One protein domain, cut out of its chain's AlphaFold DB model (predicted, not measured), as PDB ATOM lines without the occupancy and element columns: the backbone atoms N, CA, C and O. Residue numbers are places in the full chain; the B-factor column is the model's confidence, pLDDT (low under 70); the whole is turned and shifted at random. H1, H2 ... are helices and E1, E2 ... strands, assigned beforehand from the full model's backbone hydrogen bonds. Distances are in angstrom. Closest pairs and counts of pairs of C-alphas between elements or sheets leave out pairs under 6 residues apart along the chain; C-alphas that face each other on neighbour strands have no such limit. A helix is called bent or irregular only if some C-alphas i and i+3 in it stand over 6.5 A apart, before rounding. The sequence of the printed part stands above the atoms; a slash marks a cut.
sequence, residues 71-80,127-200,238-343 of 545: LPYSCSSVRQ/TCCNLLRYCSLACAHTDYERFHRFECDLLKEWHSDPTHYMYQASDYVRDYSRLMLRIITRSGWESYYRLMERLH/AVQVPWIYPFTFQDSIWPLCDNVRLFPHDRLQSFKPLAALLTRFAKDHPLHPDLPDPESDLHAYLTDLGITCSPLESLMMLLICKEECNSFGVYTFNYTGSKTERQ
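This is residues 71 to 80, 127 to 200 and 238 to 343 of the 545 residues of the protein "SET domain-containing protein" of Batrachochytrium dendrobatidis (strain JAM81 / FGSC 10211) (UniProt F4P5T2). One long, straight helix, H4, runs through the middle, with the bent helix H2 on one side of it, its arm H2a leading out to H1, and a crossed pair of helices, H6 and H8, on the other side with H7 beyond them. H5 packs on H4, and a strand, E1, follows H8 with no residue between them, turns away from the direction of H8 and leads into a looped tail. The printed part has 190 residues, with eight named helices and one named strand in the order H1 to H8, then E1; the class is mostly helix. The whole is compact, with a radius of gyration of the C-alphas of 18.1 A and spans of 55 by 51 by 35 A.

H1, residues 75 to 80, begins with C-alpha 75 at (108.667, 128.117, 90.902). H2, residues 137 to 160, was assigned as one helix by its hydrogen bonds but is bent: C-alphas 150 and 153 are 7.5 A apart. Its arms are H2a, residues 137 to 150, 18.3 A, and H2b, residues 153 to 160, 10.4 A. H2a is irregular, with C-alphas 146 and 149 7.5 A apart. H3 is residues 165 to 168. H4, residues 171 to 200, is 43.6 A long and begins with C-alpha 171 at (118.789, 114.289, 79.128). H5 is residues 249 to 253. H6, residues 265 to 283, 26.7 A, is irregular, with C-alphas 270 and 273 7.1 A apart, and has a kink of 38 degrees near residue 274. H7 is residues 296 to 304, 12.3 A, and H8 residues 311 to 326, 23.0 A. E1, residues 327 to 332, 16.8 A, ends with C-alpha 332 at (106.267, 103.526, 85.168).

H4 is the hub, touching four helices. With residues 182 to 186 alone it touches H2a, about perpendicular at 89 degrees; the closest C-alphas, of Phe 147 and Arg 182, are 6.3 A apart. H1 touches H2a, closest at Val 78 and His 141, C-alphas 5.9 A apart. H2b and H3 touch only at the corner, closest at the C-alphas of Trp 158 and Tyr 167, 5.1 A. H4 touches H5, closest at the C-alphas of Ser 187 and Phe 249, 5.7 A. H4 touches H6 the same way at 37 degrees, only just steep; the closest C-alphas are those of Ile 184 and Ala 282, 6.7 A. H4 and H8 only just touch, with 3 pairs of C-alphas within 8 A, the closest those of Tyr 176 and Glu 323, 7.5 A. H6 and H8 touch at a steep tilt of 66 degrees, opposite ways, closest at the C-alphas of Ala 275 and Met 316, 4.9 A. H7 touches H8 about perpendicular at 90 degrees, closest at the C-alphas of His 299 and Ser 314, 5.6 A. E1 pairs with no named strand. Every O i to N i+4 pair is within hydrogen-bond range in H2b, H4, H5, H7 and H8, against 1 of 2 in H1, 7 of 10 in H2a and 12 of 15 in H6; H3 is too short for one.

The C-alphas farthest apart, of Leu 199 and Lys 339, are 57.3 A apart. Residues 81 to 126 and 201 to 237 are not printed, with gaps of 10.9 A and 16.1 A between the C-alphas on either side. The links H5 to H6 and H6 to H7 are long. The mean pLDDT of the printed part is 91.4; residue 80 and residues 238 to 246 are under 70.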
ATOM      1  N   LEU A  71     101.564 120.165  85.383       94.31
ATOM      2  CA  LEU A  71     101.110 120.439  86.741       94.31
ATOM      3  C   LEU A  71     100.976 121.962  86.972       94.31
ATOM      4  O   LEU A  71     101.789 122.749  86.469       94.31
ATOM      5  N   PRO A  72      99.963 122.388  87.749       94.06
ATOM      6  CA  PRO A  72      99.470 123.767  87.718       94.06
ATOM      7  C   PRO A  72     100.414 124.794  88.351       94.06
ATOM      8  O   PRO A  72     100.345 125.973  88.015       94.06
ATOM      9  N   TYR A  73     101.300 124.373  89.257       94.38
ATOM     10  CA  TYR A  73     102.211 125.276  89.961       94.38
ATOM     11  C   TYR A  73     103.638 125.145  89.437       94.38
ATOM     12  O   TYR A  73     104.083 124.059  89.068       94.38
ATOM     13  N   SER A  74     104.379 126.248  89.465       94.00
ATOM     14  CA  SER A  74     105.805 126.305  89.144       94.00
ATOM     15  C   SER A  74     106.555 127.105  90.211       94.00
ATOM     16  O   SER A  74     105.986 127.563  91.203       94.00
ATOM     17  N   CYS A  75     107.854 127.300  90.010       89.19
ATOM     18  CA  CYS A  75     108.667 128.117  90.902       89.19
ATOM     19  C   CYS A  75     108.238 129.599  90.959       89.19
ATOM     20  O   CYS A  75     108.405 130.243  91.996       89.19
ATOM     21  N   SER A  76     107.633 130.143  89.895       88.81
ATOM     22  CA  SER A  76     107.105 131.516  89.907       88.81
ATOM     23  C   SER A  76     105.890 131.657  90.828       88.81
ATOM     24  O   SER A  76     105.720 132.702  91.459       88.81
ATOM     25  N   SER A  77     105.112 130.582  91.016       88.75
ATOM     26  CA  SER A  77     103.985 130.548  91.958       88.75
ATOM     27  C   SER A  77     104.415 130.833  93.404       88.75
ATOM     28  O   SER A  77     103.676 131.468  94.150       88.75
ATOM     29  N   VAL A  78     105.621 130.403  93.795       85.00
ATOM     30  CA  VAL A  78     106.192 130.654  95.131       85.00
ATOM     31  C   VAL A  78     106.645 132.106  95.276       85.00
ATOM     32  O   VAL A  78     106.434 132.728  96.310       85.00
ATOM     33  N   ARG A  79     107.249 132.697  94.241       74.25
ATOM     34  CA  ARG A  79     107.756 134.076  94.329       74.25
ATOM     35  C   ARG A  79     106.636 135.113  94.400       74.25
ATOM     36  O   ARG A  79     106.754 136.085  95.143       74.25
ATOM     37  N   GLN A  80     105.535 134.889  93.687       68.75
ATOM     38  CA  GLN A  80     104.379 135.792  93.703       68.75
ATOM     39  C   GLN A  80     103.702 135.854  95.084       68.75
ATOM     40  O   GLN A  80     103.283 136.933  95.510       68.75
ATOM     41  N   THR A 127     112.513 135.954  86.007       74.62
ATOM     42  CA  THR A 127     113.196 135.843  87.298       74.62
ATOM     43  C   THR A 127     113.364 134.403  87.793       74.62
ATOM     44  O   THR A 127     114.110 134.196  88.747       74.62
ATOM     45  N   CYS A 128     112.716 133.412  87.167       88.12
ATOM     46  CA  CYS A 128     112.767 132.004  87.578       88.12
ATOM     47  C   CYS A 128     112.990 131.057  86.389       88.12
ATOM     48  O   CYS A 128     112.765 131.428  85.239       88.12
ATOM     49  N   CYS A 129     113.394 129.808  86.650       91.75
ATOM     50  CA  CYS A 129     113.605 128.821  85.587       91.75
ATOM     51  C   CYS A 129     112.307 128.381  84.881       91.75
ATOM     52  O   CYS A 129     112.338 128.045  83.706       91.75
ATOM     53  N   ASN A 130     111.167 128.369  85.589       89.62
ATOM     54  CA  ASN A 130     109.862 127.853  85.135       89.62
ATOM     55  C   ASN A 130     109.847 126.385  84.645       89.62
ATOM     56  O   ASN A 130     108.857 125.945  84.056       89.62
ATOM     57  N   LEU A 131     110.906 125.618  84.920       92.31
ATOM     58  CA  LEU A 131     111.057 124.228  84.474       92.31
ATOM     59  C   LEU A 131     110.334 123.239  85.386       92.31
ATOM     60  O   LEU A 131     109.621 122.359  84.914       92.31
ATOM     61  N   LEU A 132     110.517 123.385  86.697       95.00
ATOM     62  CA  LEU A 132     109.953 122.471  87.687       95.00
ATOM     63  C   LEU A 132     108.469 122.756  87.884       95.00
ATOM     64  O   LEU A 132     108.068 123.916  88.047       95.00
ATOM     65  N   ARG A 133     107.670 121.686  87.936       95.19
ATOM     66  CA  ARG A 133     106.239 121.761  88.230       95.19
ATOM     67  C   ARG A 133     105.846 121.025  89.509       95.19
ATOM     68  O   ARG A 133     106.520 120.097  89.968       95.19
ATOM     69  N   TYR A 134     104.726 121.455  90.091       94.12
ATOM     70  CA  TYR A 134     104.234 120.970  91.379       94.12
ATOM     71  C   TYR A 134     102.722 120.759  91.381       94.12
ATOM     72  O   TYR A 134     101.970 121.533  90.793       94.12
ATOM     73  N   CYS A 135     102.268 119.725  92.095       92.44
ATOM     74  CA  CYS A 135     100.843 119.415  92.231       92.44
ATOM     75  C   CYS A 135     100.097 120.385  93.162       92.44
ATOM     76  O   CYS A 135      98.878 120.494  93.087       92.44
ATOM     77  N   SER A 136     100.814 121.090  94.041       90.94
ATOM     78  CA  SER A 136     100.248 122.066  94.972       90.94
ATOM     79  C   SER A 136     101.242 123.180  95.286       90.94
ATOM     80  O   SER A 136     102.459 122.983  95.207       90.94
ATOM     81  N   LEU A 137     100.721 124.329  95.721       89.38
ATOM     82  CA  LEU A 137     101.536 125.436  96.219       89.38
ATOM     83  C   LEU A 137     102.379 125.017  97.441       89.38
ATOM     84  O   LEU A 137     103.532 125.416  97.554       89.38
ATOM     85  N   ALA A 138     101.855 124.139  98.304       88.88
ATOM     86  CA  ALA A 138     102.601 123.583  99.437       88.88
ATOM     87  C   ALA A 138     103.827 122.767  98.987       88.88
ATOM     88  O   ALA A 138     104.917 122.928  99.537       88.88
ATOM     89  N   CYS A 139     103.678 121.931  97.952       91.44
ATOM     90  CA  CYS A 139     104.806 121.216  97.352       91.44
ATOM     91  C   CYS A 139     105.825 122.173  96.727       91.44
ATOM     92  O   CYS A 139     107.023 121.959  96.894       91.44
ATOM     93  N   ALA A 140     105.356 123.226  96.054       91.88
ATOM     94  CA  ALA A 140     106.226 124.238  95.469       91.88
ATOM     95  C   ALA A 140     107.052 124.968  96.543       91.88
ATOM     96  O   ALA A 140     108.272 125.033  96.425       91.88
ATOM     97  N   HIS A 141     106.422 125.448  97.625       90.38
ATOM     98  CA  HIS A 141     107.128 126.095  98.740       90.38
ATOM     99  C   HIS A 141     108.122 125.152  99.424       90.38
ATOM    100  O   HIS A 141     109.257 125.540  99.690       90.38
ATOM    101  N   THR A 142     107.712 123.908  99.682       88.94
ATOM    102  CA  THR A 142     108.557 122.919 100.366       88.94
ATOM    103  C   THR A 142     109.834 122.633  99.578       88.94
ATOM    104  O   THR A 142     110.926 122.665 100.142       88.94
ATOM    105  N   ASP A 143     109.715 122.380  98.274       92.62
ATOM    106  CA  ASP A 143     110.876 122.127  97.417       92.62
ATOM    107  C   ASP A 143     111.715 123.388  97.215       92.62
ATOM    108  O   ASP A 143     112.940 123.298  97.228       92.62
ATOM    109  N   TYR A 144     111.088 124.565  97.096       93.62
ATOM    110  CA  TYR A 144     111.796 125.841  96.985       93.62
ATOM    111  C   TYR A 144     112.714 126.102  98.174       93.62
ATOM    112  O   TYR A 144     113.901 126.356  97.975       93.62
ATOM    113  N   GLU A 145     112.195 125.972  99.394       89.69
ATOM    114  CA  GLU A 145     112.975 126.190 100.612       89.69
ATOM    115  C   GLU A 145     114.104 125.171 100.774       89.69
ATOM    116  O   GLU A 145     115.202 125.525 101.207       89.69
ATOM    117  N   ARG A 146     113.858 123.909 100.406       89.50
ATOM    118  CA  ARG A 146     114.815 122.817 100.624       89.50
ATOM    119  C   ARG A 146     115.889 122.724  99.553       89.50
ATOM    120  O   ARG A 146     117.051 122.519  99.891       89.50
ATOM    121  N   PHE A 147     115.517 122.843  98.286       93.94
ATOM    122  CA  PHE A 147     116.392 122.507  97.164       93.94
ATOM    123  C   PHE A 147     116.324 123.548  96.055       93.94
ATOM    124  O   PHE A 147     117.348 124.105  95.663       93.94
ATOM    125  N   HIS A 148     115.124 123.833  95.549       95.25
ATOM    126  CA  HIS A 148     114.991 124.503  94.266       95.25
ATOM    127  C   HIS A 148     115.565 125.925  94.257       95.25
ATOM    128  O   HIS A 148     116.168 126.314  93.259       95.25
ATOM    129  N   ARG A 149     115.491 126.687  95.359       94.50
ATOM    130  CA  ARG A 149     116.088 128.035  95.404       94.50
ATOM    131  C   ARG A 149     117.596 128.056  95.134       94.50
ATOM    132  O   ARG A 149     118.086 129.070  94.655       94.50
ATOM    133  N   PHE A 150     118.304 126.961  95.423       95.56
ATOM    134  CA  PHE A 150     119.748 126.846  95.218       95.56
ATOM    135  C   PHE A 150     120.100 126.430  93.781       95.56
ATOM    136  O   PHE A 150     121.134 126.833  93.266       95.56
ATOM    137  N   GLU A 151     119.236 125.661  93.107       95.56
ATOM    138  CA  GLU A 151     119.459 125.205  91.722       95.56
ATOM    139  C   GLU A 151     118.758 126.074  90.660       95.56
ATOM    140  O   GLU A 151     119.040 125.929  89.477       95.56
ATOM    141  N   CYS A 152     117.844 126.972  91.041       95.38
ATOM    142  CA  CYS A 152     116.953 127.656  90.097       95.38
ATOM    143  C   CYS A 152     117.684 128.465  89.015       95.38
ATOM    144  O   CYS A 152     117.370 128.309  87.833       95.38
ATOM    145  N   ASP A 153     118.665 129.286  89.393       93.06
ATOM    146  CA  ASP A 153     119.393 130.124  88.434       93.06
ATOM    147  C   ASP A 153     120.258 129.274  87.493       93.06
ATOM    148  O   ASP A 153     120.235 129.484  86.282       93.06
ATOM    149  N   LEU A 154     120.909 128.226  88.017       93.88
ATOM    150  CA  LEU A 154     121.641 127.256  87.196       93.88
ATOM    151  C   LEU A 154     120.716 126.567  86.193       93.88
ATOM    152  O   LEU A 154     121.011 126.520  85.004       93.88
ATOM    153  N   LEU A 155     119.564 126.067  86.643       94.81
ATOM    154  CA  LEU A 155     118.610 125.395  85.763       94.81
ATOM    155  C   LEU A 155     118.077 126.333  84.677       94.81
ATOM    156  O   LEU A 155     117.878 125.897  83.541       94.81
ATOM    157  N   LYS A 156     117.873 127.614  85.004       93.00
ATOM    158  CA  LYS A 156     117.519 128.642  84.025       93.00
ATOM    159  C   LYS A 156     118.612 128.779  82.963       93.00
ATOM    160  O   LYS A 156     118.291 128.717  81.778       93.00
ATOM    161  N   GLU A 157     119.877 128.918  83.354       91.94
ATOM    162  CA  GLU A 157     121.013 128.987  82.420       91.94
ATOM    163  C   GLU A 157     121.093 127.737  81.538       91.94
ATOM    164  O   GLU A 157     121.151 127.850  80.317       91.94
ATOM    165  N   TRP A 158     120.980 126.544  82.131       92.88
ATOM    166  CA  TRP A 158     121.083 125.269  81.412       92.88
ATOM    167  C   TRP A 158     120.086 125.141  80.258       92.88
ATOM    168  O   TRP A 158     120.394 124.479  79.272       92.88
ATOM    169  N   HIS A 159     118.904 125.749  80.378       88.56
ATOM    170  CA  HIS A 159     117.825 125.611  79.397       88.56
ATOM    171  C   HIS A 159     117.642 126.843  78.509       88.56
ATOM    172  O   HIS A 159     117.010 126.733  77.462       88.56
ATOM    173  N   SER A 160     118.162 128.008  78.909       89.12
ATOM    174  CA  SER A 160     117.974 129.262  78.166       89.12
ATOM    175  C   SER A 160     119.236 129.804  77.503       89.12
ATOM    176  O   SER A 160     119.102 130.641  76.612       89.12
ATOM    177  N   ASP A 161     120.431 129.332  77.874       91.06
ATOM    178  CA  ASP A 161     121.699 129.750  77.271       91.06
ATOM    179  C   ASP A 161     122.276 128.641  76.367       91.06
ATOM    180  O   ASP A 161     122.848 127.671  76.870       91.06
ATOM    181  N   PRO A 162     122.198 128.784  75.028       92.62
ATOM    182  CA  PRO A 162     122.747 127.814  74.080       92.62
ATOM    183  C   PRO A 162     124.264 127.606  74.167       92.62
ATOM    184  O   PRO A 162     124.780 126.630  73.613       92.62
ATOM    185  N   THR A 163     124.985 128.532  74.808       91.25
ATOM    186  CA  THR A 163     126.436 128.448  75.011       91.25
ATOM    187  C   THR A 163     126.807 127.646  76.255       91.25
ATOM    188  O   THR A 163     127.934 127.156  76.363       91.25
ATOM    189  N   HIS A 164     125.860 127.453  77.179       93.19
ATOM    190  CA  HIS A 164     126.080 126.669  78.382       93.19
ATOM    191  C   HIS A 164     126.178 125.175  78.030       93.19
ATOM    192  O   HIS A 164     125.318 124.624  77.345       93.19
ATOM    193  N   TYR A 165     127.196 124.470  78.538       91.81
ATOM    194  CA  TYR A 165     127.460 123.075  78.141       91.81
ATOM    195  C   TYR A 165     126.280 122.121  78.422       91.81
ATOM    196  O   TYR A 165     126.035 121.191  77.655       91.81
ATOM    197  N   MET A 166     125.504 122.382  79.482       94.62
ATOM    198  CA  MET A 166     124.283 121.622  79.801       94.62
ATOM    199  C   MET A 166     123.155 121.760  78.779       94.62
ATOM    200  O   MET A 166     122.337 120.846  78.659       94.62
ATOM    201  N   TYR A 167     123.121 122.847  78.009       92.38
ATOM    202  CA  TYR A 167     122.112 123.030  76.971       92.38
ATOM    203  C   TYR A 167     122.210 121.925  75.913       92.38
ATOM    204  O   TYR A 167     121.206 121.355  75.489       92.38
ATOM    205  N   GLN A 168     123.438 121.549  75.548       91.25
ATOM    206  CA  GLN A 168     123.726 120.521  74.541       91.25
ATOM    207  C   GLN A 168     123.906 119.117  75.137       91.25
ATOM    208  O   GLN A 168     124.052 118.146  74.395       91.25
ATOM    209  N   ALA A 169     123.913 118.998  76.465       93.88
ATOM    210  CA  ALA A 169     124.050 117.720  77.143       93.88
ATOM    211  C   ALA A 169     122.831 116.814  76.895       93.88
ATOM    212  O   ALA A 169     121.721 117.292  76.655       93.88
ATOM    213  N   SER A 170     123.031 115.497  76.971       94.50
ATOM    214  CA  SER A 170     121.918 114.546  76.913       94.50
ATOM    215  C   SER A 170     121.008 114.689  78.136       94.50
ATOM    216  O   SER A 170     121.453 115.139  79.193       94.50
ATOM    217  N   ASP A 171     119.752 114.253  78.015       94.56
ATOM    218  CA  ASP A 171     118.789 114.289  79.128       94.56
ATOM    219  C   ASP A 171     119.347 113.590  80.374       94.56
ATOM    220  O   ASP A 171     119.344 114.170  81.454       94.56
ATOM    221  N   TYR A 172     119.951 112.410  80.196       92.88
ATOM    222  CA  TYR A 172     120.611 111.680  81.278       92.88
ATOM    223  C   TYR A 172     121.673 112.532  81.989       92.88
ATOM    224  O   TYR A 172     121.688 112.591  83.215       92.88
ATOM    225  N   VAL A 173     122.515 113.253  81.233       94.62
ATOM    226  CA  VAL A 173     123.534 114.138  81.816       94.62
ATOM    227  C   VAL A 173     122.915 115.273  82.618       94.62
ATOM    228  O   VAL A 173     123.402 115.573  83.706       94.62
ATOM    229  N   ARG A 174     121.827 115.879  82.138       95.94
ATOM    230  CA  ARG A 174     121.114 116.916  82.895       95.94
ATOM    231  C   ARG A 174     120.493 116.349  84.173       95.94
ATOM    232  O   ARG A 174     120.606 116.973  85.229       95.94
ATOM    233  N   ASP A 175     119.899 115.162  84.087       96.31
ATOM    234  CA  ASP A 175     119.213 114.500  85.196       96.31
ATOM    235  C   ASP A 175     120.183 114.155  86.330       96.31
ATOM    236  O   ASP A 175     119.995 114.624  87.458       96.31
ATOM    237  N   TYR A 176     121.268 113.421  86.052       96.06
ATOM    238  CA  TYR A 176     122.216 113.065  87.112       96.06
ATOM    239  C   TYR A 176     122.982 114.287  87.641       96.06
ATOM    240  O   TYR A 176     123.301 114.361  88.827       96.06
ATOM    241  N   SER A 177     123.197 115.317  86.818       97.44
ATOM    242  CA  SER A 177     123.811 116.566  87.285       97.44
ATOM    243  C   SER A 177     122.931 117.301  88.281       97.44
ATOM    244  O   SER A 177     123.412 117.761  89.317       97.44
ATOM    245  N   ARG A 178     121.625 117.375  88.010       97.50
ATOM    246  CA  ARG A 178     120.660 117.941  88.954       97.50
ATOM    247  C   ARG A 178     120.567 117.096  90.226       97.50
ATOM    248  O   ARG A 178     120.467 117.646  91.323       97.50
ATOM    249  N   LEU A 179     120.659 115.770  90.108       97.75
ATOM    250  CA  LEU A 179     120.748 114.885  91.269       97.75
ATOM    251  C   LEU A 179     121.966 115.232  92.136       97.75
ATOM    252  O   LEU A 179     121.816 115.361  93.351       97.75
ATOM    253  N   MET A 180     123.136 115.472  91.535       97.88
ATOM    254  CA  MET A 180     124.338 115.897  92.267       97.88
ATOM    255  C   MET A 180     124.155 117.239  92.976       97.88
ATOM    256  O   MET A 180     124.526 117.351  94.146       97.88
ATOM    257  N   LEU A 181     123.511 118.228  92.340       97.75
ATOM    258  CA  LEU A 181     123.172 119.494  93.005       97.75
ATOM    259  C   LEU A 181     122.329 119.254  94.265       97.75
ATOM    260  O   LEU A 181     122.624 119.815  95.323       97.75
ATOM    261  N   ARG A 182     121.321 118.375  94.194       96.31
ATOM    262  CA  ARG A 182     120.477 118.030  95.352       96.31
ATOM    263  C   ARG A 182     121.231 117.255  96.434       96.31
ATOM    264  O   ARG A 182     121.001 117.516  97.613       96.31
ATOM    265  N   ILE A 183     122.150 116.356  96.067       95.38
ATOM    266  CA  ILE A 183     123.011 115.638  97.025       95.38
ATOM    267  C   ILE A 183     123.918 116.614  97.787       95.38
ATOM    268  O   ILE A 183     123.977 116.554  99.017       95.38
ATOM    269  N   ILE A 184     124.571 117.541  97.079       96.81
ATOM    270  CA  ILE A 184     125.435 118.568  97.681       96.81
ATOM    271  C   ILE A 184     124.610 119.506  98.568       96.81
ATOM    272  O   ILE A 184     124.983 119.766  99.710       96.81
ATOM    273  N   THR A 185     123.448 119.956  98.088       95.75
ATOM    274  CA  THR A 185     122.532 120.807  98.866       95.75
ATOM    275  C   THR A 185     122.096 120.117 100.160       95.75
ATOM    276  O   THR A 185     122.077 120.740 101.222       95.75
ATOM    277  N   ARG A 186     121.784 118.814 100.098       92.56
ATOM    278  CA  ARG A 186     121.448 118.005 101.275       92.56
ATOM    279  C   ARG A 186     122.614 117.921 102.264       92.56
ATOM    280  O   ARG A 186     122.383 118.138 103.449       92.56
ATOM    281  N   SER A 187     123.845 117.700 101.795       92.56
ATOM    282  CA  SER A 187     125.043 117.764 102.656       92.56
ATOM    283  C   SER A 187     125.190 119.140 103.332       92.56
ATOM    284  O   SER A 187     125.473 119.236 104.529       92.56
ATOM    285  N   GLY A 188     124.893 120.226 102.607       93.25
ATOM    286  CA  GLY A 188     124.816 121.582 103.162       93.25
ATOM    287  C   GLY A 188     123.810 121.708 104.307       93.25
ATOM    288  O   GLY A 188     124.140 122.236 105.367       93.25
ATOM    289  N   TRP A 189     122.597 121.177 104.139       91.69
ATOM    290  CA  TRP A 189     121.608 121.158 105.220       91.69
ATOM    291  C   TRP A 189     122.089 120.378 106.437       91.69
ATOM    292  O   TRP A 189     121.989 120.888 107.549       91.69
ATOM    293  N   GLU A 190     122.637 119.179 106.238       89.12
ATOM    294  CA  GLU A 190     123.204 118.385 107.332       89.12
ATOM    295  C   GLU A 190     124.226 119.211 108.121       89.12
ATOM    296  O   GLU A 190     124.126 119.306 109.342       89.12
ATOM    297  N   SER A 191     125.133 119.894 107.418       89.00
ATOM    298  CA  SER A 191     126.174 120.765 107.983       89.00
ATOM    299  C   SER A 191     125.595 121.929 108.794       89.00
ATOM    300  O   SER A 191     125.987 122.148 109.948       89.00
ATOM    301  N   TYR A 192     124.612 122.631 108.224       89.12
ATOM    302  CA  TYR A 192     123.898 123.729 108.875       89.12
ATOM    303  C   TYR A 192     123.233 123.280 110.182       89.12
ATOM    304  O   TYR A 192     123.412 123.916 111.222       89.12
ATOM    305  N   TYR A 193     122.525 122.147 110.173       85.50
ATOM    306  CA  TYR A 193     121.873 121.633 111.375       85.50
ATOM    307  C   TYR A 193     122.881 121.224 112.458       85.50
ATOM    308  O   TYR A 193     122.643 121.528 113.630       85.50
ATOM    309  N   ARG A 194     124.053 120.663 112.105       85.06
ATOM    310  CA  ARG A 194     125.090 120.352 113.118       85.06
ATOM    311  C   ARG A 194     125.636 121.611 113.768       85.06
ATOM    312  O   ARG A 194     126.007 121.601 114.941       85.06
ATOM    313  N   LEU A 195     125.757 122.696 113.005       86.00
ATOM    314  CA  LEU A 195     126.162 123.987 113.551       86.00
ATOM    315  C   LEU A 195     125.096 124.522 114.510       86.00
ATOM    316  O   LEU A 195     125.428 124.893 115.634       86.00
ATOM    317  N   MET A 196     123.826 124.495 114.106       82.38
ATOM    318  CA  MET A 196     122.727 124.972 114.942       82.38
ATOM    319  C   MET A 196     122.614 124.177 116.247       82.38
ATOM    320  O   MET A 196     122.538 124.785 117.311       82.38
ATOM    321  N   GLU A 197     122.703 122.848 116.218       83.19
ATOM    322  CA  GLU A 197     122.710 122.025 117.437       83.19
ATOM    323  C   GLU A 197     123.888 122.329 118.373       83.19
ATOM    324  O   GLU A 197     123.744 122.272 119.595       83.19
ATOM    325  N   ARG A 198     125.069 122.647 117.826       83.06
ATOM    326  CA  ARG A 198     126.234 123.047 118.633       83.06
ATOM    327  C   ARG A 198     126.019 124.393 119.320       83.06
ATOM    328  O   ARG A 198     126.432 124.542 120.464       83.06
ATOM    329  N   LEU A 199     125.364 125.340 118.647       81.81
ATOM    330  CA  LEU A 199     125.059 126.664 119.199       81.81
ATOM    331  C   LEU A 199     123.935 126.637 120.247       81.81
ATOM    332  O   LEU A 199     123.938 127.466 121.149       81.81
ATOM    333  N   HIS A 200     122.992 125.694 120.145       77.25
ATOM    334  CA  HIS A 200     121.879 125.552 121.097       77.25
ATOM    335  C   HIS A 200     122.217 124.688 122.324       77.25
ATOM    336  O   HIS A 200     121.444 124.676 123.283       77.25
ATOM    337  N   ALA A 238     124.887 111.237 114.646       54.22
ATOM    338  CA  ALA A 238     124.409 111.662 113.340       54.22
ATOM    339  C   ALA A 238     123.352 112.754 113.525       54.22
ATOM    340  O   ALA A 238     122.296 112.515 114.113       54.22
ATOM    341  N   VAL A 239     123.637 113.952 113.019       58.62
ATOM    342  CA  VAL A 239     122.687 115.065 113.047       58.62
ATOM    343  C   VAL A 239     121.508 114.718 112.157       58.62
ATOM    344  O   VAL A 239     121.652 114.528 110.948       58.62
ATOM    345  N   GLN A 240     120.334 114.624 112.770       59.69
ATOM    346  CA  GLN A 240     119.108 114.285 112.071       59.69
ATOM    347  C   GLN A 240     118.470 115.567 111.553       59.69
ATOM    348  O   GLN A 240     117.834 116.307 112.301       59.69
ATOM    349  N   VAL A 241     118.596 115.827 110.251       60.78
ATOM    350  CA  VAL A 241     117.728 116.828 109.631       60.78
ATOM    351  C   VAL A 241     116.317 116.224 109.590       60.78
ATOM    352  O   VAL A 241     116.163 115.137 109.025       60.78
ATOM    353  N   PRO A 242     115.289 116.862 110.187       57.66
ATOM    354  CA  PRO A 242     114.024 116.193 110.493       57.66
ATOM    355  C   PRO A 242     113.416 115.460 109.294       57.66
ATOM    356  O   PRO A 242     113.051 114.298 109.403       57.66
ATOM    357  N   TRP A 243     113.418 116.077 108.110       65.38
ATOM    358  CA  TRP A 243     112.844 115.512 106.880       65.38
ATOM    359  C   TRP A 243     113.812 114.668 106.025       65.38
ATOM    360  O   TRP A 243     113.505 114.391 104.867       65.38
ATOM    361  N   ILE A 244     114.987 114.307 106.550       61.59
ATOM    362  CA  ILE A 244     116.129 113.733 105.800       61.59
ATOM    363  C   ILE A 244     116.605 112.389 106.398       61.59
ATOM    364  O   ILE A 244     117.466 111.718 105.831       61.59
ATOM    365  N   TYR A 245     116.014 111.939 107.503       61.72
ATOM    366  CA  TYR A 245     116.296 110.646 108.143       61.72
ATOM    367  C   TYR A 245     116.235 109.445 107.162       61.72
ATOM    368  O   TYR A 245     115.379 109.460 106.273       61.72
ATOM    369  N   PRO A 246     117.066 108.379 107.294       66.06
ATOM    370  CA  PRO A 246     118.111 108.094 108.298       66.06
ATOM    371  C   PRO A 246     119.576 108.264 107.830       66.06
ATOM    372  O   PRO A 246     120.484 107.797 108.513       66.06
ATOM    373  N   PHE A 247     119.837 108.865 106.667       78.50
ATOM    374  CA  PHE A 247     121.166 108.831 106.030       78.50
ATOM    375  C   PHE A 247     121.912 110.168 106.110       78.50
ATOM    376  O   PHE A 247     121.304 111.213 105.871       78.50
ATOM    377  N   THR A 248     123.227 110.114 106.341       85.94
ATOM    378  CA  THR A 248     124.160 111.253 106.240       85.94
ATOM    379  C   THR A 248     125.012 111.148 104.974       85.94
ATOM    380  O   THR A 248     125.252 110.047 104.465       85.94
ATOM    381  N   PHE A 249     125.515 112.275 104.471       89.25
ATOM    382  CA  PHE A 249     126.431 112.286 103.330       89.25
ATOM    383  C   PHE A 249     127.666 111.413 103.595       89.25
ATOM    384  O   PHE A 249     127.984 110.521 102.805       89.25
ATOM    385  N   GLN A 250     128.323 111.635 104.736       89.69
ATOM    386  CA  GLN A 250     129.610 111.024 105.058       89.69
ATOM    387  C   GLN A 250     129.521 109.510 105.270       89.69
ATOM    388  O   GLN A 250     130.410 108.784 104.832       89.69
ATOM    389  N   ASP A 251     128.448 109.020 105.896       88.88
ATOM    390  CA  ASP A 251     128.335 107.598 106.242       88.88
ATOM    391  C   ASP A 251     127.586 106.789 105.178       88.88
ATOM    392  O   ASP A 251     127.713 105.566 105.126       88.88
ATOM    393  N   SER A 252     126.779 107.449 104.337       88.88
ATOM    394  CA  SER A 252     125.858 106.757 103.423       88.88
ATOM    395  C   SER A 252     126.137 107.013 101.944       88.88
ATOM    396  O   SER A 252     125.877 106.131 101.130       88.88
ATOM    397  N   ILE A 253     126.657 108.188 101.575       92.62
ATOM    398  CA  ILE A 253     126.919 108.553 100.172       92.62
ATOM    399  C   ILE A 253     128.398 108.451  99.836       92.62
ATOM    400  O   ILE A 253     128.762 107.871  98.814       92.62
ATOM    401  N   TRP A 254     129.266 108.966 100.701       94.06
ATOM    402  CA  TRP A 254     130.701 108.909 100.454       94.06
ATOM    403  C   TRP A 254     131.262 107.477 100.333       94.06
ATOM    404  O   TRP A 254     132.074 107.230  99.439       94.06
ATOM    405  N   PRO A 255     130.801 106.486 101.123       93.44
ATOM    406  CA  PRO A 255     131.300 105.111 101.040       93.44
ATOM    407  C   PRO A 255     130.720 104.290  99.878       93.44
ATOM    408  O   PRO A 255     130.911 103.068  99.839       93.44
ATOM    409  N   LEU A 256     129.952 104.899  98.969       95.06
ATOM    410  CA  LEU A 256     129.411 104.211  97.795       95.06
ATOM    411  C   LEU A 256     130.527 103.759  96.847       95.06
ATOM    412  O   LEU A 256     131.610 104.347  96.819       95.06
ATOM    413  N   CYS A 257     130.260 102.698  96.082       94.62
ATOM    414  CA  CYS A 257     131.203 102.183  95.089       94.62
ATOM    415  C   CYS A 257     131.451 103.241  94.005       94.62
ATOM    416  O   CYS A 257     130.485 103.760  93.467       94.62
ATOM    417  N   ASP A 258     132.697 103.575  93.680       94.75
ATOM    418  CA  ASP A 258     132.997 104.545  92.611       94.75
ATOM    419  C   ASP A 258     133.495 103.906  91.317       94.75
ATOM    420  O   ASP A 258     133.359 104.524  90.271       94.75
ATOM    421  N   ASN A 259     134.098 102.715  91.362       95.50
ATOM    422  CA  ASN A 259     134.761 102.091  90.213       95.50
ATOM    423  C   ASN A 259     135.693 103.033  89.427       95.50
ATOM    424  O   ASN A 259     135.974 102.765  88.261       95.50
ATOM    425  N   VAL A 260     136.220 104.109  90.027       95.94
ATOM    426  CA  VAL A 260     136.870 105.211  89.288       95.94
ATOM    427  C   VAL A 260     138.046 104.736  88.433       95.94
ATOM    428  O   VAL A 260     138.328 105.292  87.377       95.94
ATOM    429  N   ARG A 261     138.705 103.653  88.861       95.81
ATOM    430  CA  ARG A 261     139.842 103.031  88.170       95.81
ATOM    431  C   ARG A 261     139.457 102.085  87.026       95.81
ATOM    432  O   ARG A 261     140.341 101.612  86.318       95.81
ATOM    433  N   LEU A 262     138.171 101.772  86.880       95.94
ATOM    434  CA  LEU A 262     137.614 100.902  85.840       95.94
ATOM    435  C   LEU A 262     136.922 101.695  84.725       95.94
ATOM    436  O   LEU A 262     136.719 101.155  83.636       95.94
ATOM    437  N   PHE A 263     136.588 102.967  84.966       96.31
ATOM    438  CA  PHE A 263     136.005 103.824  83.942       96.31
ATOM    439  C   PHE A 263     136.976 104.030  82.763       96.31
ATOM    440  O   PHE A 263     138.162 104.305  82.972       96.31
ATOM    441  N   PRO A 264     136.483 103.968  81.512       95.44
ATOM    442  CA  PRO A 264     137.255 104.366  80.342       95.44
ATOM    443  C   PRO A 264     137.756 105.814  80.448       95.44
ATOM    444  O   PRO A 264     137.056 106.694  80.953       95.44
ATOM    445  N   HIS A 265     138.962 106.077  79.936       96.38
ATOM    446  CA  HIS A 265     139.590 107.403  79.991       96.38
ATOM    447  C   HIS A 265     138.702 108.506  79.389       96.38
ATOM    448  O   HIS A 265     138.556 109.578  79.968       96.38
ATOM    449  N   ASP A 266     138.099 108.258  78.227       96.25
ATOM    450  CA  ASP A 266     137.192 109.193  77.557       96.25
ATOM    451  C   ASP A 266     135.936 109.482  78.392       96.25
ATOM    452  O   ASP A 266     135.487 110.630  78.455       96.25
ATOM    453  N   ARG A 267     135.415 108.472  79.101       94.94
ATOM    454  CA  ARG A 267     134.299 108.650  80.031       94.94
ATOM    455  C   ARG A 267     134.696 109.516  81.225       94.94
ATOM    456  O   ARG A 267     133.994 110.490  81.493       94.94
ATOM    457  N   LEU A 268     135.836 109.255  81.870       96.94
ATOM    458  CA  LEU A 268     136.352 110.111  82.952       96.94
ATOM    459  C   LEU A 268     136.582 111.549  82.475       96.94
ATOM    460  O   LEU A 268     136.145 112.501  83.121       96.94
ATOM    461  N   GLN A 269     137.199 111.724  81.305       96.56
ATOM    462  CA  GLN A 269     137.426 113.039  80.709       96.56
ATOM    463  C   GLN A 269     136.105 113.792  80.474       96.56
ATOM    464  O   GLN A 269     136.047 115.010  80.664       96.56
ATOM    465  N   SER A 270     135.032 113.081  80.108       95.38
ATOM    466  CA  SER A 270     133.704 113.672  79.898       95.38
ATOM    467  C   SER A 270     133.063 114.235  81.175       95.38
ATOM    468  O   SER A 270     132.204 115.109  81.080       95.38
ATOM    469  N   PHE A 271     133.502 113.808  82.366       97.00
ATOM    470  CA  PHE A 271     132.984 114.309  83.645       97.00
ATOM    471  C   PHE A 271     133.560 115.670  84.047       97.00
ATOM    472  O   PHE A 271     132.956 116.378  84.854       97.00
ATOM    473  N   LYS A 272     134.698 116.079  83.473       96.06
ATOM    474  CA  LYS A 272     135.414 117.302  83.865       96.06
ATOM    475  C   LYS A 272     134.554 118.581  83.827       96.06
ATOM    476  O   LYS A 272     134.594 119.321  84.811       96.06
ATOM    477  N   PRO A 273     133.759 118.871  82.772       95.88
ATOM    478  CA  PRO A 273     132.919 120.073  82.749       95.88
ATOM    479  C   PRO A 273     131.915 120.117  83.905       95.88
ATOM    480  O   PRO A 273     131.720 121.165  84.520       95.88
ATOM    481  N   LEU A 274     131.321 118.969  84.242       97.12
ATOM    482  CA  LEU A 274     130.405 118.873  85.371       97.12
ATOM    483  C   LEU A 274     131.128 118.978  86.709       97.12
ATOM    484  O   LEU A 274     130.661 119.701  87.582       97.12
ATOM    485  N   ALA A 275     132.278 118.331  86.866       97.94
ATOM    486  CA  ALA A 275     133.073 118.442  88.082       97.94
ATOM    487  C   ALA A 275     133.449 119.901  88.394       97.94
ATOM    488  O   ALA A 275     133.347 120.324  89.546       97.94
ATOM    489  N   ALA A 276     133.799 120.692  87.375       97.25
ATOM    490  CA  ALA A 276     134.053 122.126  87.514       97.25
ATOM    491  C   ALA A 276     132.798 122.906  87.949       97.25
ATOM    492  O   ALA A 276     132.869 123.751  88.848       97.25
ATOM    493  N   LEU A 277     131.631 122.598  87.366       96.56
ATOM    494  CA  LEU A 277     130.360 123.207  87.770       96.56
ATOM    495  C   LEU A 277     130.015 122.872  89.226       96.56
ATOM    496  O   LEU A 277     129.705 123.779  89.996       96.56
ATOM    497  N   LEU A 278     130.098 121.597  89.615       97.81
ATOM    498  CA  LEU A 278     129.803 121.141  90.977       97.81
ATOM    499  C   LEU A 278     130.786 121.732  91.994       97.81
ATOM    500  O   LEU A 278     130.378 122.123  93.081       97.81
ATOM    501  N   THR A 279     132.057 121.878  91.614       97.56
ATOM    502  CA  THR A 279     133.096 122.532  92.426       97.56
ATOM    503  C   THR A 279     132.715 123.976  92.736       97.56
ATOM    504  O   THR A 279     132.804 124.398  93.889       97.56
ATOM    505  N   ARG A 280     132.280 124.742  91.725       96.94
ATOM    506  CA  ARG A 280     131.809 126.122  91.917       96.94
ATOM    507  C   ARG A 280     130.548 126.153  92.773       96.94
ATOM    508  O   ARG A 280     130.508 126.879  93.759       96.94
ATOM    509  N   PHE A 281     129.567 125.312  92.442       97.12
ATOM    510  CA  PHE A 281     128.316 125.215  93.187       97.12
ATOM    511  C   PHE A 281     128.556 124.934  94.670       97.12
ATOM    512  O   PHE A 281     128.005 125.638  95.503       97.12
ATOM    513  N   ALA A 282     129.402 123.958  95.007       96.94
ATOM    514  CA  ALA A 282     129.702 123.599  96.388       96.94
ATOM    515  C   ALA A 282     130.459 124.702  97.147       96.94
ATOM    516  O   ALA A 282     130.129 124.971  98.299       96.94
ATOM    517  N   LYS A 283     131.446 125.351  96.509       95.56
ATOM    518  CA  LYS A 283     132.220 126.454  97.112       95.56
ATOM    519  C   LYS A 283     131.351 127.660  97.447       95.56
ATOM    520  O   LYS A 283     131.481 128.219  98.532       95.56
ATOM    521  N   ASP A 284     130.474 128.026  96.520       95.44
ATOM    522  CA  ASP A 284     129.619 129.207  96.638       95.44
ATOM    523  C   ASP A 284     128.294 128.888  97.357       95.44
ATOM    524  O   ASP A 284     127.459 129.771  97.563       95.44
ATOM    525  N   HIS A 285     128.082 127.626  97.753       95.88
ATOM    526  CA  HIS A 285     126.839 127.195  98.375       95.88
ATOM    527  C   HIS A 285     126.661 127.857  99.753       95.88
ATOM    528  O   HIS A 285     127.491 127.656 100.644       95.88
ATOM    529  N   PRO A 286     125.539 128.554 100.011       94.75
ATOM    530  CA  PRO A 286     125.344 129.321 101.246       94.75
ATOM    531  C   PRO A 286     125.239 128.453 102.509       94.75
ATOM    532  O   PRO A 286     125.395 128.953 103.618       94.75
ATOM    533  N   LEU A 287     124.954 127.155 102.356       92.25
ATOM    534  CA  LEU A 287     124.913 126.206 103.477       92.25
ATOM    535  C   LEU A 287     126.267 125.550 103.786       92.25
ATOM    536  O   LEU A 287     126.313 124.733 104.697       92.25
ATOM    537  N   HIS A 288     127.330 125.871 103.039       90.38
ATOM    538  CA  HIS A 288     128.685 125.334 103.232       90.38
ATOM    539  C   HIS A 288     128.710 123.800 103.418       90.38
ATOM    540  O   HIS A 288     128.921 123.324 104.535       90.38
ATOM    541  N   PRO A 289     128.448 123.018 102.350       91.44
ATOM    542  CA  PRO A 289     128.427 121.562 102.424       91.44
ATOM    543  C   PRO A 289     129.746 121.011 102.965       91.44
ATOM    544  O   PRO A 289     130.822 121.360 102.481       91.44
ATOM    545  N   ASP A 290     129.632 120.132 103.953       90.19
ATOM    546  CA  ASP A 290     130.737 119.385 104.538       90.19
ATOM    547  C   ASP A 290     131.153 118.272 103.574       90.19
ATOM    548  O   ASP A 290     130.590 117.172 103.552       90.19
ATOM    549  N   LEU A 291     132.077 118.628 102.687       91.94
ATOM    550  CA  LEU A 291     132.699 117.717 101.743       91.94
ATOM    551  C   LEU A 291     133.995 117.162 102.347       91.94
ATOM    552  O   LEU A 291     134.718 117.904 103.011       91.94
ATOM    553  N   PRO A 292     134.322 115.888 102.087       91.75
ATOM    554  CA  PRO A 292     135.570 115.301 102.543       91.75
ATOM    555  C   PRO A 292     136.776 115.943 101.862       91.75
ATOM    556  O   PRO A 292     136.674 116.533 100.783       91.75
ATOM    557  N   ASP A 293     137.936 115.793 102.493       90.56
ATOM    558  CA  ASP A 293     139.185 116.291 101.936       90.56
ATOM    559  C   ASP A 293     139.513 115.603 100.597       90.56
ATOM    560  O   ASP A 293     139.300 114.394 100.449       90.56
ATOM    561  N   PRO A 294     140.056 116.342  99.610       88.81
ATOM    562  CA  PRO A 294     140.517 115.757  98.359       88.81
ATOM    563  C   PRO A 294     141.526 114.623  98.565       88.81
ATOM    564  O   PRO A 294     142.569 114.801  99.194       88.81
ATOM    565  N   GLU A 295     141.248 113.468  97.962       89.81
ATOM    566  CA  GLU A 295     142.143 112.313  97.992       89.81
ATOM    567  C   GLU A 295     143.356 112.553  97.076       89.81
ATOM    568  O   GLU A 295     143.232 112.573  95.846       89.81
ATOM    569  N   SER A 296     144.548 112.717  97.663       91.12
ATOM    570  CA  SER A 296     145.794 112.972  96.919       91.12
ATOM    571  C   SER A 296     146.076 111.909  95.858       91.12
ATOM    572  O   SER A 296     146.486 112.233  94.744       91.12
ATOM    573  N   ASP A 297     145.806 110.647  96.187       94.88
ATOM    574  CA  ASP A 297     146.090 109.499  95.328       94.88
ATOM    575  C   ASP A 297     145.141 109.436  94.127       94.88
ATOM    576  O   ASP A 297     145.543 109.029  93.033       94.88
ATOM    577  N   LEU A 298     143.887 109.865  94.305       94.38
ATOM    578  CA  LEU A 298     142.940 110.006  93.205       94.38
ATOM    579  C   LEU A 298     143.369 111.136  92.269       94.38
ATOM    580  O   LEU A 298     143.374 110.965  91.051       94.38
ATOM    581  N   HIS A 299     143.726 112.288  92.834       96.25
ATOM    582  CA  HIS A 299     144.152 113.439  92.049       96.25
ATOM    583  C   HIS A 299     145.409 113.123  91.219       96.25
ATOM    584  O   HIS A 299     145.462 113.441  90.027       96.25
ATOM    585  N   ALA A 300     146.385 112.432  91.819       96.38
ATOM    586  CA  ALA A 300     147.570 111.938  91.122       96.38
ATOM    587  C   ALA A 300     147.198 110.956  90.001       96.38
ATOM    588  O   ALA A 300     147.615 111.149  88.863       96.38
ATOM    589  N   TYR A 301     146.331 109.977  90.284       96.75
ATOM    590  CA  TYR A 301     145.859 109.014  89.284       96.75
ATOM    591  C   TYR A 301     145.208 109.685  88.063       96.75
ATOM    592  O   TYR A 301     145.535 109.348  86.928       96.75
ATOM    593  N   LEU A 302     144.311 110.652  88.277       97.06
ATOM    594  CA  LEU A 302     143.669 111.388  87.181       97.06
ATOM    595  C   LEU A 302     144.686 112.224  86.391       97.06
ATOM    596  O   LEU A 302     144.616 112.285  85.164       97.06
ATOM    597  N   THR A 303     145.660 112.819  87.077       95.81
ATOM    598  CA  THR A 303     146.736 113.588  86.436       95.81
ATOM    599  C   THR A 303     147.622 112.698  85.563       95.81
ATOM    600  O   THR A 303     147.912 113.075  84.428       95.81
ATOM    601  N   ASP A 304     147.985 111.504  86.037       96.69
ATOM    602  CA  ASP A 304     148.777 110.519  85.286       96.69
ATOM    603  C   ASP A 304     148.046 110.013  84.036       96.69
ATOM    604  O   ASP A 304     148.670 109.700  83.021       96.69
ATOM    605  N   LEU A 305     146.712 109.987  84.076       96.12
ATOM    606  CA  LEU A 305     145.868 109.718  82.913       96.12
ATOM    607  C   LEU A 305     145.785 110.893  81.923       96.12
ATOM    608  O   LEU A 305     145.214 110.736  80.850       96.12
ATOM    609  N   GLY A 306     146.343 112.061  82.250       96.62
ATOM    610  CA  GLY A 306     146.258 113.274  81.432       96.62
ATOM    611  C   GLY A 306     145.018 114.135  81.703       96.62
ATOM    612  O   GLY A 306     144.780 115.120  80.994       96.62
ATOM    613  N   ILE A 307     144.239 113.821  82.741       96.94
ATOM    614  CA  ILE A 307     143.031 114.558  83.124       96.94
ATOM    615  C   ILE A 307     143.413 115.694  84.079       96.94
ATOM    616  O   ILE A 307     143.463 115.550  85.299       96.94
ATOM    617  N   THR A 308     143.671 116.872  83.512       94.75
ATOM    618  CA  THR A 308     144.009 118.077  84.289       94.75
ATOM    619  C   THR A 308     142.793 118.616  85.045       94.75
ATOM    620  O   THR A 308     141.810 119.028  84.429       94.75
ATOM    621  N   CYS A 309     142.849 118.655  86.372       95.88
ATOM    622  CA  CYS A 309     141.793 119.190  87.234       95.88
ATOM    623  C   CYS A 309     142.397 119.728  88.542       95.88
ATOM    624  O   CYS A 309     143.567 119.495  88.825       95.88
ATOM    625  N   SER A 310     141.640 120.482  89.328       96.62
ATOM    626  CA  SER A 310     142.007 120.834  90.705       96.62
ATOM    627  C   SER A 310     141.680 119.687  91.677       96.62
ATOM    628  O   SER A 310     140.844 118.842  91.354       96.62
ATOM    629  N   PRO A 311     142.247 119.668  92.900       96.06
ATOM    630  CA  PRO A 311     141.914 118.643  93.892       96.06
ATOM    631  C   PRO A 311     140.410 118.550  94.206       96.06
ATOM    632  O   PRO A 311     139.852 117.456  94.303       96.06
ATOM    633  N   LEU A 312     139.710 119.688  94.299       95.50
ATOM    634  CA  LEU A 312     138.263 119.667  94.536       95.50
ATOM    635  C   LEU A 312     137.481 119.172  93.309       95.50
ATOM    636  O   LEU A 312     136.495 118.461  93.461       95.50
ATOM    637  N   GLU A 313     137.942 119.472  92.094       97.69
ATOM    638  CA  GLU A 313     137.344 118.898  90.883       97.69
ATOM    639  C   GLU A 313     137.552 117.382  90.823       97.69
ATOM    640  O   GLU A 313     136.607 116.674  90.491       97.69
ATOM    641  N   SER A 314     138.722 116.856  91.214       97.38
ATOM    642  CA  SER A 314     138.911 115.400  91.313       97.38
ATOM    643  C   SER A 314     137.967 114.756  92.330       97.38
ATOM    644  O   SER A 314     137.431 113.682  92.068       97.38
ATOM    645  N   LEU A 315     137.680 115.442  93.441       96.38
ATOM    646  CA  LEU A 315     136.678 114.999  94.412       96.38
ATOM    647  C   LEU A 315     135.270 114.954  93.795       96.38
ATOM    648  O   LEU A 315     134.534 113.988  93.987       96.38
ATOM    649  N   MET A 316     134.892 115.977  93.020       97.81
ATOM    650  CA  MET A 316     133.601 116.003  92.321       97.81
ATOM    651  C   MET A 316     133.518 114.933  91.228       97.81
ATOM    652  O   MET A 316     132.462 114.332  91.050       97.81
ATOM    653  N   MET A 317     134.619 114.643  90.529       97.81
ATOM    654  CA  MET A 317     134.687 113.517  89.593       97.81
ATOM    655  C   MET A 317     134.445 112.184  90.302       97.81
ATOM    656  O   MET A 317     133.697 111.360  89.780       97.81
ATOM    657  N   LEU A 318     135.004 111.985  91.501       97.25
ATOM    658  CA  LEU A 318     134.731 110.787  92.295       97.25
ATOM    659  C   LEU A 318     133.249 110.674  92.653       97.25
ATOM    660  O   LEU A 318     132.671 109.599  92.517       97.25
ATOM    661  N   LEU A 319     132.623 111.777  93.070       97.19
ATOM    662  CA  LEU A 319     131.194 111.801  93.384       97.19
ATOM    663  C   LEU A 319     130.331 111.439  92.162       97.19
ATOM    664  O   LEU A 319     129.380 110.676  92.308       97.19
ATOM    665  N   ILE A 320     130.691 111.917  90.965       97.56
ATOM    666  CA  ILE A 320     130.028 111.530  89.706       97.56
ATOM    667  C   ILE A 320     130.193 110.024  89.449       97.56
ATOM    668  O   ILE A 320     129.220 109.347  89.141       97.56
ATOM    669  N   CYS A 321     131.394 109.470  89.642       97.31
ATOM    670  CA  CYS A 321     131.622 108.030  89.476       97.31
ATOM    671  C   CYS A 321     130.788 107.197  90.472       97.31
ATOM    672  O   CYS A 321     130.250 106.149  90.114       97.31
ATOM    673  N   LYS A 322     130.626 107.686  91.713       96.62
ATOM    674  CA  LYS A 322     129.738 107.072  92.715       96.62
ATOM    675  C   LYS A 322     128.270 107.146  92.305       96.62
ATOM    676  O   LYS A 322     127.536 106.195  92.544       96.62
ATOM    677  N   GLU A 323     127.820 108.234  91.696       94.62
ATOM    678  CA  GLU A 323     126.458 108.316  91.163       94.62
ATOM    679  C   GLU A 323     126.226 107.265  90.074       94.62
ATOM    680  O   GLU A 323     125.329 106.438  90.232       94.62
ATOM    681  N   GLU A 324     127.093 107.227  89.059       94.50
ATOM    682  CA  GLU A 324     126.972 106.337  87.895       94.50
ATOM    683  C   GLU A 324     126.916 104.850  88.289       94.50
ATOM    684  O   GLU A 324     126.323 104.035  87.586       94.50
ATOM    685  N   CYS A 325     127.521 104.484  89.423       95.31
ATOM    686  CA  CYS A 325     127.546 103.104  89.906       95.31
ATOM    687  C   CYS A 325     126.381 102.730  90.837       95.31
ATOM    688  O   CYS A 325     126.196 101.541  91.100       95.31
ATOM    689  N   ASN A 326     125.648 103.694  91.408       95.81
ATOM    690  CA  ASN A 326     124.746 103.424  92.544       95.81
ATOM    691  C   ASN A 326     123.360 104.079  92.439       95.81
ATOM    692  O   ASN A 326     122.524 103.869  93.327       95.81
ATOM    693  N   SER A 327     123.104 104.902  91.424       95.31
ATOM    694  CA  SER A 327     121.790 105.509  91.237       95.31
ATOM    695  C   SER A 327     120.769 104.501  90.700       95.31
ATOM    696  O   SER A 327     121.080 103.524  90.020       95.31
ATOM    697  N   PHE A 328     119.508 104.723  91.056       95.44
ATOM    698  CA  PHE A 328     118.369 103.933  90.615       95.44
ATOM    699  C   PHE A 328     117.456 104.817  89.780       95.44
ATOM    700  O   PHE A 328     116.930 105.829  90.260       95.44
ATOM    701  N   GLY A 329     117.216 104.389  88.543       94.12
ATOM    702  CA  GLY A 329     116.095 104.884  87.762       94.12
ATOM    703  C   GLY A 329     114.774 104.423  88.376       94.12
ATOM    704  O   GLY A 329     114.650 103.302  88.883       94.12
ATOM    705  N   VAL A 330     113.766 105.283  88.312       93.44
ATOM    706  CA  VAL A 330     112.409 104.972  88.750       93.44
ATOM    707  C   VAL A 330     111.467 105.035  87.562       93.44
ATOM    708  O   VAL A 330     111.494 105.982  86.780       93.44
ATOM    709  N   TYR A 331     110.644 103.995  87.421       93.06
ATOM    710  CA  TYR A 331     109.964 103.699  86.168       93.06
ATOM    711  C   TYR A 331     108.460 103.476  86.324       93.06
ATOM    712  O   TYR A 331     107.968 103.060  87.375       93.06
ATOM    713  N   THR A 332     107.718 103.707  85.243       91.50
ATOM    714  CA  THR A 332     106.267 103.526  85.168       91.50
ATOM    715  C   THR A 332     105.834 102.941  83.826       91.50
ATOM    716  O   THR A 332     106.510 103.122  82.818       91.50
ATOM    717  N   PHE A 333     104.683 102.265  83.809       92.19
ATOM    718  CA  PHE A 333     103.960 101.913  82.580       92.19
ATOM    719  C   PHE A 333     102.875 102.939  82.228       92.19
ATOM    720  O   PHE A 333     102.216 102.812  81.201       92.19
ATOM    721  N   ASN A 334     102.664 103.970  83.050       91.69
ATOM    722  CA  ASN A 334     101.513 104.860  82.902       91.69
ATOM    723  C   ASN A 334     101.670 105.869  81.751       91.69
ATOM    724  O   ASN A 334     100.721 106.591  81.448       91.69
ATOM    725  N   TYR A 335     102.830 105.921  81.086       92.38
ATOM    726  CA  TYR A 335     103.012 106.750  79.895       92.38
ATOM    727  C   TYR A 335     102.613 106.031  78.605       92.38
ATOM    728  O   TYR A 335     101.769 106.543  77.881       92.38
ATOM    729  N   THR A 336     103.144 104.842  78.324       92.81
ATOM    730  CA  THR A 336     102.884 104.141  77.045       92.81
ATOM    731  C   THR A 336     102.186 102.786  77.207       92.81
ATOM    732  O   THR A 336     101.891 102.103  76.227       92.81
ATOM    733  N   GLY A 337     101.881 102.384  78.442       91.75
ATOM    734  CA  GLY A 337     101.215 101.127  78.758       91.75
ATOM    735  C   GLY A 337     102.154  99.922  78.752       91.75
ATOM    736  O   GLY A 337     103.361 100.015  78.552       91.75
ATOM    737  N   SER A 338     101.584  98.736  78.971       91.81
ATOM    738  CA  SER A 338     102.360  97.507  79.175       91.81
ATOM    739  C   SER A 338     102.944  96.887  77.905       91.81
ATOM    740  O   SER A 338     103.552  95.823  77.991       91.81
ATOM    741  N   LYS A 339     102.636  97.438  76.726       91.44
ATOM    742  CA  LYS A 339     103.052  96.881  75.424       91.44
ATOM    743  C   LYS A 339     104.424  97.367  74.970       91.44
ATOM    744  O   LYS A 339     104.916  96.930  73.939       91.44
ATOM    745  N   THR A 340     105.036  98.238  75.753       90.31
ATOM    746  CA  THR A 340     106.410  98.698  75.588       90.31
ATOM    747  C   THR A 340     107.136  98.531  76.915       90.31
ATOM    748  O   THR A 340     106.502  98.319  77.952       90.31
ATOM    749  N   GLU A 341     108.453  98.700  76.907       88.94
ATOM    750  CA  GLU A 341     109.242  98.817  78.134       88.94
ATOM    751  C   GLU A 341     108.691  99.917  79.052       88.94
ATOM    752  O   GLU A 341     107.942 100.785  78.614       88.94
ATOM    753  N   ARG A 342     109.047  99.868  80.335       90.62
ATOM    754  CA  ARG A 342     108.698 100.901  81.318       90.62
ATOM    755  C   ARG A 342     109.471 102.197  81.043       90.62
ATOM    756  O   ARG A 342     110.662 102.157  80.751       90.62
ATOM    757  N   GLN A 343     108.830 103.348  81.198       92.81
ATOM    758  CA  GLN A 343     109.468 104.656  81.021       92.81
ATOM    759  C   GLN A 343     110.040 105.144  82.341       92.81
ATOM    760  O   GLN A 343     109.383 105.019  83.375       92.81
TER     761      GLN A 343